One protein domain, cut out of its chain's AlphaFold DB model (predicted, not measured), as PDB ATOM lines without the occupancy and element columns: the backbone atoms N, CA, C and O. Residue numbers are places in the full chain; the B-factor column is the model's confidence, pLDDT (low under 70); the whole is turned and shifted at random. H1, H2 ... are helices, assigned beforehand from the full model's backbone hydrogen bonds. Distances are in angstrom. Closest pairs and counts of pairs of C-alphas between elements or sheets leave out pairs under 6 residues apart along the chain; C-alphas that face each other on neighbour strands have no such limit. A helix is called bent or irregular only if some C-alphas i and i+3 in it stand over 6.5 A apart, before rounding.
ATOM      1  N   GLY A  11     207.250 160.162 144.117       86.81
ATOM      2  CA  GLY A  11     207.288 161.169 145.179       86.81
ATOM      3  C   GLY A  11     205.903 161.704 145.558       86.81
ATOM      4  O   GLY A  11     205.636 161.913 146.737       86.81
ATOM      5  N   ALA A  12     205.000 161.859 144.586       88.62
ATOM      6  CA  ALA A  12     203.631 162.317 144.822       88.62
ATOM      7  C   ALA A  12     202.776 161.307 145.607       88.62
ATOM      8  O   ALA A  12     201.865 161.724 146.319       88.62
ATOM      9  N   VAL A  13     203.058 159.999 145.512       88.31
ATOM     10  CA  VAL A  13     202.304 158.967 146.247       88.31
ATOM     11  C   VAL A  13     202.845 158.665 147.649       88.31
ATOM     12  O   VAL A  13     202.096 158.146 148.476       88.31
ATOM     13  N   VAL A  14     204.098 159.022 147.960       88.50
ATOM     14  CA  VAL A  14     204.708 158.783 149.288       88.50
ATOM     15  C   VAL A  14     203.873 159.335 150.457       88.50
ATOM     16  O   VAL A  14     203.684 158.589 151.418       88.50
ATOM     17  N   PRO A  15     203.318 160.565 150.415       89.88
ATOM     18  CA  PRO A  15     202.517 161.088 151.524       89.88
ATOM     19  C   PRO A  15     201.280 160.233 151.829       89.88
ATOM     20  O   PRO A  15     200.938 160.029 152.991       89.88
ATOM     21  N   TYR A  16     200.633 159.685 150.796       91.12
ATOM     22  CA  TYR A  16     199.464 158.819 150.956       91.12
ATOM     23  C   TYR A  16     199.844 157.451 151.528       91.12
ATOM     24  O   TYR A  16     199.121 156.916 152.365       91.12
ATOM     25  N   LEU A  17     200.997 156.906 151.125       90.25
ATOM     26  CA  LEU A  17     201.534 155.673 151.706       90.25
ATOM     27  C   LEU A  17     201.834 155.852 153.201       90.25
ATOM     28  O   LEU A  17     201.431 155.019 154.009       90.25
ATOM     29  N   GLN A  18     202.458 156.971 153.576       89.38
ATOM     30  CA  GLN A  18     202.740 157.295 154.977       89.38
ATOM     31  C   GLN A  18     201.458 157.473 155.798       89.38
ATOM     32  O   GLN A  18     201.362 156.925 156.894       89.38
ATOM     33  N   ALA A  19     200.455 158.175 155.262       91.69
ATOM     34  CA  ALA A  19     199.157 158.340 155.917       91.69
ATOM     35  C   ALA A  19     198.424 157.002 156.130       91.69
ATOM     36  O   ALA A  19     197.703 156.844 157.112       91.69
ATOM     37  N   ALA A  20     198.641 156.029 155.241       90.00
ATOM     38  CA  ALA A  20     198.116 154.671 155.359       90.00
ATOM     39  C   ALA A  20     198.960 153.748 156.266       90.00
ATOM     40  O   ALA A  20     198.634 152.571 156.400       90.00
ATOM     41  N   GLY A  21     200.049 154.241 156.874       91.88
ATOM     42  CA  GLY A  21     200.945 153.440 157.717       91.88
ATOM     43  C   GLY A  21     201.897 152.519 156.942       91.88
ATOM     44  O   GLY A  21     202.505 151.624 157.527       91.88
ATOM     45  N   VAL A  22     202.057 152.723 155.631       87.81
ATOM     46  CA  VAL A  22     202.957 151.939 154.778       87.81
ATOM     47  C   VAL A  22     204.331 152.608 154.737       87.81
ATOM     48  O   VAL A  22     204.501 153.687 154.173       87.81
ATOM     49  N   MET A  23     205.330 151.958 155.341       76.94
ATOM     50  CA  MET A  23     206.651 152.562 155.573       76.94
ATOM     51  C   MET A  23     207.496 152.742 154.304       76.94
ATOM     52  O   MET A  23     208.300 153.670 154.245       76.94
ATOM     53  N   GLN A  24     207.343 151.870 153.303       79.50
ATOM     54  CA  GLN A  24     208.076 151.953 152.038       79.50
ATOM     55  C   GLN A  24     207.215 151.493 150.864       79.50
ATOM     56  O   GLN A  24     206.478 150.514 150.959       79.50
ATOM     57  N   GLY A  25     207.333 152.194 149.739       81.00
ATOM     58  CA  GLY A  25     206.629 151.844 148.517       81.00
ATOM     59  C   GLY A  25     206.787 152.901 147.433       81.00
ATOM     60  O   GLY A  25     207.272 154.006 147.666       81.00
ATOM     61  N   SER A  26     206.371 152.537 146.227       82.69
ATOM     62  CA  SER A  26     206.313 153.422 145.065       82.69
ATOM     63  C   SER A  26     204.978 153.244 144.350       82.69
ATOM     64  O   SER A  26     204.139 152.442 144.767       82.69
ATOM     65  N   CYS A  27     204.785 153.944 143.230       80.75
ATOM     66  CA  CYS A  27     203.586 153.790 142.405       80.75
ATOM     67  C   CYS A  27     203.312 152.321 142.002       80.75
ATOM     68  O   CYS A  27     202.158 151.934 141.819       80.75
ATOM     69  N   HIS A  28     204.352 151.481 141.908       78.50
ATOM     70  CA  HIS A  28     204.215 150.060 141.574       78.50
ATOM     71  C   HIS A  28     203.482 149.243 142.649       78.50
ATOM     72  O   HIS A  28     202.855 148.241 142.314       78.50
ATOM     73  N   LEU A  29     203.504 149.680 143.914       81.31
ATOM     74  CA  LEU A  29     202.834 148.989 145.020       81.31
ATOM     75  C   LEU A  29     201.313 148.940 144.810       81.31
ATOM     76  O   LEU A  29     200.703 147.886 144.951       81.31
ATOM     77  N   PHE A  30     200.712 150.059 144.393       81.31
ATOM     78  CA  PHE A  30     199.275 150.142 144.108       81.31
ATOM     79  C   PHE A  30     198.862 149.202 142.979       81.31
ATOM     80  O   PHE A  30     197.839 148.528 143.060       81.31
ATOM     81  N   ARG A  31     199.700 149.119 141.942       80.88
ATOM     82  CA  ARG A  31     199.485 148.211 140.816       80.88
ATOM     83  C   ARG A  31     199.483 146.753 141.262       80.88
ATOM     84  O   ARG A  31     198.646 145.977 140.817       80.88
ATOM     85  N   HIS A  32     200.418 146.407 142.140       76.81
ATOM     86  CA  HIS A  32     200.542 145.058 142.660       76.81
ATOM     87  C   HIS A  32     199.369 144.694 143.571       76.81
ATOM     88  O   HIS A  32     198.786 143.629 143.402       76.81
ATOM     89  N   ALA A  33     198.993 145.586 144.491       81.19
ATOM     90  CA  ALA A  33     197.863 145.383 145.392       81.19
ATOM     91  C   ALA A  33     196.557 145.183 144.612       81.19
ATOM     92  O   ALA A  33     195.816 144.244 144.881       81.19
ATOM     93  N   MET A  34     196.317 146.009 143.591       82.81
ATOM     94  CA  MET A  34     195.160 145.881 142.711       82.81
ATOM     95  C   MET A  34     195.097 144.509 142.035       82.81
ATOM     96  O   MET A  34     194.075 143.837 142.087       82.81
ATOM     97  N   ALA A  35     196.186 144.093 141.396       77.44
ATOM     98  CA  ALA A  35     196.229 142.837 140.666       77.44
ATOM     99  C   ALA A  35     196.074 141.621 141.589       77.44
ATOM    100  O   ALA A  35     195.336 140.698 141.252       77.44
ATOM    101  N   THR A  36     196.719 141.642 142.761       77.25
ATOM    102  CA  THR A  36     196.547 140.614 143.793       77.25
ATOM    103  C   THR A  36     195.090 140.535 144.240       77.25
ATOM    104  O   THR A  36     194.513 139.458 144.195       77.25
ATOM    105  N   GLN A  37     194.464 141.665 144.575       83.00
ATOM    106  CA  GLN A  37     193.070 141.693 145.021       83.00
ATOM    107  C   GLN A  37     192.102 141.225 143.934       83.00
ATOM    108  O   GLN A  37     191.181 140.472 144.222       83.00
ATOM    109  N   MET A  38     192.305 141.617 142.674       82.81
ATOM    110  CA  MET A  38     191.480 141.115 141.573       82.81
ATOM    111  C   MET A  38     191.598 139.594 141.444       82.81
ATOM    112  O   MET A  38     190.596 138.907 141.284       82.81
ATOM    113  N   LEU A  39     192.813 139.065 141.555       75.62
ATOM    114  CA  LEU A  39     193.082 137.642 141.397       75.62
ATOM    115  C   LEU A  39     192.585 136.800 142.579       75.62
ATOM    116  O   LEU A  39     192.094 135.698 142.372       75.62
ATOM    117  N   GLU A  40     192.666 137.326 143.802       77.56
ATOM    118  CA  GLU A  40     192.084 136.717 145.008       77.56
ATOM    119  C   GLU A  40     190.551 136.657 144.961       77.56
ATOM    120  O   GLU A  40     189.956 135.832 145.645       77.56
ATOM    121  N   ASN A  41     189.920 137.512 144.152       84.00
ATOM    122  CA  ASN A  41     188.474 137.539 143.929       84.00
ATOM    123  C   ASN A  41     188.081 136.905 142.580       84.00
ATOM    124  O   ASN A  41     187.083 137.301 141.979       84.00
ATOM    125  N   ASP A  42     188.887 135.959 142.083       78.94
ATOM    126  CA  ASP A  42     188.623 135.167 140.873       78.94
ATOM    127  C   ASP A  42     188.420 135.991 139.585       78.94
ATOM    128  O   ASP A  42     187.786 135.540 138.625       78.94
ATOM    129  N   ALA A  43     188.966 137.209 139.515       80.38
ATOM    130  CA  ALA A  43     188.915 137.985 138.285       80.38
ATOM    131  C   ALA A  43     189.752 137.312 137.188       80.38
ATOM    132  O   ALA A  43     190.923 136.976 137.384       80.38
ATOM    133  N   ASP A  44     189.168 137.185 135.995       77.12
ATOM    134  CA  ASP A  44     189.872 136.650 134.829       77.12
ATOM    135  C   ASP A  44     191.131 137.483 134.527       77.12
ATOM    136  O   ASP A  44     191.117 138.721 134.512       77.12
ATOM    137  N   LEU A  45     192.231 136.791 134.228       70.88
ATOM    138  CA  LEU A  45     193.519 137.396 133.892       70.88
ATOM    139  C   LEU A  45     193.424 138.426 132.757       70.88
ATOM    140  O   LEU A  45     194.170 139.402 132.764       70.88
ATOM    141  N   ARG A  46     192.509 138.253 131.800       69.12
ATOM    142  CA  ARG A  46     192.279 139.189 130.689       69.12
ATOM    143  C   ARG A  46     191.708 140.513 131.189       69.12
ATOM    144  O   ARG A  46     192.107 141.561 130.686       69.12
ATOM    145  N   TRP A  47     190.841 140.489 132.205       74.88
ATOM    146  CA  TRP A  47     190.338 141.704 132.855       74.88
ATOM    147  C   TRP A  47     191.442 142.413 133.637       74.88
ATOM    148  O   TRP A  47     191.588 143.631 133.524       74.88
ATOM    149  N   ILE A  48     192.275 141.658 134.358       74.25
ATOM    150  CA  ILE A  48     193.440 142.204 135.070       74.25
ATOM    151  C   ILE A  48     194.414 142.853 134.070       74.25
ATOM    152  O   ILE A  48     194.840 143.990 134.257       74.25
ATOM    153  N   GLN A  49     194.726 142.181 132.960       69.06
ATOM    154  CA  GLN A  49     195.601 142.702 131.904       69.06
ATOM    155  C   GLN A  49     195.046 143.966 131.243       69.06
ATOM    156  O   GLN A  49     195.788 144.936 131.066       69.06
ATOM    157  N   ALA A  50     193.754 143.968 130.903       72.31
ATOM    158  CA  ALA A  50     193.083 145.122 130.317       72.31
ATOM    159  C   ALA A  50     193.128 146.324 131.265       72.31
ATOM    160  O   ALA A  50     193.452 147.431 130.837       72.31
ATOM    161  N   MET A  51     192.881 146.103 132.560       73.69
ATOM    162  CA  MET A  51     192.846 147.193 133.525       73.69
ATOM    163  C   MET A  51     194.230 147.723 133.907       73.69
ATOM    164  O   MET A  51     194.387 148.910 134.191       73.69
ATOM    165  N   LEU A  52     195.260 146.881 133.855       74.00
ATOM    166  CA  LEU A  52     196.638 147.326 134.017       74.00
ATOM    167  C   LEU A  52     197.193 147.954 132.726       74.00
ATOM    168  O   LEU A  52     198.122 148.753 132.792       74.00
ATOM    169  N   GLY A  53     196.640 147.667 131.547       65.25
ATOM    170  CA  GLY A  53     197.048 148.311 130.292       65.25
ATOM    171  C   GLY A  53     198.437 147.888 129.792       65.25
ATOM    172  O   GLY A  53     199.138 148.677 129.157       65.25
ATOM    173  N   HIS A  54     198.877 146.662 130.092       64.31
ATOM    174  CA  HIS A  54     200.160 146.146 129.604       64.31
ATOM    175  C   HIS A  54     200.048 145.734 128.128       64.31
ATOM    176  O   HIS A  54     199.321 144.803 127.799       64.31
ATOM    177  N   ARG A  55     200.814 146.388 127.237       46.00
ATOM    178  CA  ARG A  55     201.016 145.945 125.838       46.00
ATOM    179  C   ARG A  55     201.951 144.720 125.745       46.00
ATOM    180  O   ARG A  55     201.945 144.029 124.735       46.00
ATOM    181  N   SER A  56     202.736 144.447 126.794       47.09
ATOM    182  CA  SER A  56     203.609 143.274 126.933       47.09
ATOM    183  C   SER A  56     203.718 142.856 128.408       47.09
ATOM    184  O   SER A  56     203.800 143.703 129.298       47.09
ATOM    185  N   VAL A  57     203.738 141.542 128.665       50.31
ATOM    186  CA  VAL A  57     203.866 140.899 129.993       50.31
ATOM    187  C   VAL A  57     205.284 141.071 130.582       50.31
ATOM    188  O   VAL A  57     205.580 140.664 131.698       50.31
ATOM    189  N   GLU A  58     206.184 141.757 129.890       42.41
ATOM    190  CA  GLU A  58     207.623 141.767 130.175       42.41
ATOM    191  C   GLU A  58     208.034 142.567 131.430       42.41
ATOM    192  O   GLU A  58     209.051 142.268 132.042       42.41
ATOM    193  N   SER A  59     207.198 143.488 131.931       46.81
ATOM    194  CA  SER A  59     207.407 144.154 133.241       46.81
ATOM    195  C   SER A  59     206.703 143.444 134.417       46.81
ATOM    196  O   SER A  59     206.528 144.019 135.489       46.81
ATOM    197  N   THR A  60     206.258 142.201 134.204       47.56
ATOM    198  CA  THR A  60     205.197 141.498 134.966       47.56
ATOM    199  C   THR A  60     205.720 140.171 135.544       47.56
ATOM    200  O   THR A  60     204.948 139.252 135.794       47.56
ATOM    201  N   GLN A  61     207.035 140.046 135.765       43.53
ATOM    202  CA  GLN A  61     207.681 138.795 136.207       43.53
ATOM    203  C   GLN A  61     207.382 138.396 137.669       43.53
ATOM    204  O   GLN A  61     207.759 137.307 138.095       43.53
ATOM    205  N   ILE A  62     206.673 139.224 138.445       50.72
ATOM    206  CA  ILE A  62     206.268 138.889 139.827       50.72
ATOM    207  C   ILE A  62     204.893 138.188 139.876       50.72
ATOM    208  O   ILE A  62     204.609 137.448 140.813       50.72
ATOM    209  N   TYR A  63     204.069 138.283 138.827       48.31
ATOM    210  CA  TYR A  63     202.761 137.603 138.796       48.31
ATOM    211  C   TYR A  63     202.849 136.108 138.494       48.31
ATOM    212  O   TYR A  63     201.839 135.411 138.510       48.31
ATOM    213  N   THR A  64     204.055 135.611 138.238       48.34
ATOM    214  CA  THR A  64     204.332 134.298 137.661       48.34
ATOM    215  C   THR A  64     203.783 133.147 138.499       48.34
ATOM    216  O   THR A  64     203.284 132.181 137.939       48.34
ATOM    217  N   GLN A  65     203.780 133.235 139.831       50.72
ATOM    218  CA  GLN A  65     203.228 132.135 140.634       50.72
ATOM    219  C   GLN A  65     201.703 132.034 140.563       50.72
ATOM    220  O   GLN A  65     201.167 130.926 140.499       50.72
ATOM    221  N   VAL A  66     201.001 133.167 140.550       51.91
ATOM    222  CA  VAL A  66     199.534 133.161 140.558       51.91
ATOM    223  C   VAL A  66     198.977 133.064 139.133       51.91
ATOM    224  O   VAL A  66     197.975 132.391 138.902       51.91
ATOM    225  N   SER A  67     199.692 133.617 138.147       57.34
ATOM    226  CA  SER A  67     199.358 133.470 136.732       57.34
ATOM    227  C   SER A  67     199.550 132.042 136.229       57.34
ATOM    228  O   SER A  67     198.725 131.607 135.441       57.34
ATOM    229  N   ILE A  68     200.553 131.282 136.697       61.06
ATOM    230  CA  ILE A  68     200.730 129.877 136.285       61.06
ATOM    231  C   ILE A  68     199.508 129.036 136.663       61.06
ATOM    232  O   ILE A  68     199.008 128.305 135.815       61.06
ATOM    233  N   ARG A  69     198.991 129.156 137.895       62.12
ATOM    234  CA  ARG A  69     197.815 128.380 138.331       62.12
ATOM    235  C   ARG A  69     196.561 128.741 137.535       62.12
ATOM    236  O   ARG A  69     195.853 127.852 137.072       62.12
ATOM    237  N   ALA A  70     196.314 130.032 137.334       62.38
ATOM    238  CA  ALA A  70     195.174 130.494 136.548       62.38
ATOM    239  C   ALA A  70     195.313 130.133 135.054       62.38
ATOM    240  O   ALA A  70     194.345 129.711 134.426       62.38
ATOM    241  N   LEU A  71     196.523 130.208 134.490       65.81
ATOM    242  CA  LEU A  71     196.812 129.789 133.116       65.81
ATOM    243  C   LEU A  71     196.632 128.276 132.942       65.81
ATOM    244  O   LEU A  71     196.078 127.849 131.934       65.81
ATOM    245  N   GLN A  72     197.045 127.474 133.926       68.94
ATOM    246  CA  GLN A  72     196.799 126.031 133.957       68.94
ATOM    247  C   GLN A  72     195.302 125.715 134.004       68.94
ATOM    248  O   GLN A  72     194.862 124.835 133.271       68.94
ATOM    249  N   ALA A  73     194.514 126.442 134.803       70.62
ATOM    250  CA  ALA A  73     193.064 126.252 134.881       70.62
ATOM    251  C   ALA A  73     192.365 126.585 133.552       70.62
ATOM    252  O   ALA A  73     191.576 125.784 133.049       70.62
ATOM    253  N   VAL A  74     192.703 127.726 132.938       70.50
ATOM    254  CA  VAL A  74     192.176 128.101 131.618       70.50
ATOM    255  C   VAL A  74     192.585 127.067 130.574       70.50
ATOM    256  O   VAL A  74     191.721 126.544 129.876       70.50
ATOM    257  N   HIS A  75     193.868 126.702 130.518       74.81
ATOM    258  CA  HIS A  75     194.367 125.676 129.607       74.81
ATOM    259  C   HIS A  75     193.616 124.350 129.784       74.81
ATOM    260  O   HIS A  75     193.117 123.813 128.803       74.81
ATOM    261  N   ALA A  76     193.451 123.858 131.013       73.56
ATOM    262  CA  ALA A  76     192.687 122.641 131.281       73.56
ATOM    263  C   ALA A  76     191.227 122.743 130.795       73.56
ATOM    264  O   ALA A  76     190.689 121.781 130.259       73.56
ATOM    265  N   SER A  77     190.595 123.912 130.927       72.19
ATOM    266  CA  SER A  77     189.196 124.112 130.520       72.19
ATOM    267  C   SER A  77     188.982 124.284 129.008       72.19
ATOM    268  O   SER A  77     187.927 123.918 128.487       72.19
ATOM    269  N   THR A  78     189.963 124.837 128.284       72.69
ATOM    270  CA  THR A  78     189.803 125.214 126.868       72.69
ATOM    271  C   THR A  78     190.653 124.398 125.901       72.69
ATOM    272  O   THR A  78     190.497 124.554 124.692       72.69
ATOM    273  N   HIS A  79     191.594 123.580 126.381       77.00
ATOM    274  CA  HIS A  79     192.501 122.856 125.496       77.00
ATOM    275  C   HIS A  79     191.787 121.659 124.829       77.00
ATOM    276  O   HIS A  79     191.285 120.780 125.532       77.00
TER     277      HIS A  79
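What this domain is: This is residues 11 to 79 of the 96 residues of the protein "Tyrosine recombinase XerC 2" of Serratia proteamaculans (UniProt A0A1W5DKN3). The longest helix, H4, makes one end of a drawn-out row, with the hairpin of H2 and H3 in the middle and H1 at the other end. The printed part has 69 residues, with four named helices and no named strand: all helix. The whole is loose, with a radius of gyration of the C-alphas of 14.4 A and spans of 47 by 23 by 18 A.

Where its parts are: H4, residues 64 to 78, ends at C-alpha 78 (189.803, 125.214, 126.868). H2 is residues 27 to 40; H3 is residues 45 to 52. H1, residues 11 to 19, begins at C-alpha 11 (207.288, 161.169, 145.179) and is only just irregular: C-alphas 12 and 15 are 6.9 A apart.

How they stand to each other: H4 and H3 are close but not clearly touching; their closest C-alphas, of Ala 70 and Leu 45, are 7.6 A apart. H3 and H2, a hairpin, touch at 6.3 A between C-alphas 48 and 35. H1 is apart from H3 and H4.

The domain as a whole: The H3 to H4 link is long. pLDDT is under 70 at residues 46, 49 and 53 to 72.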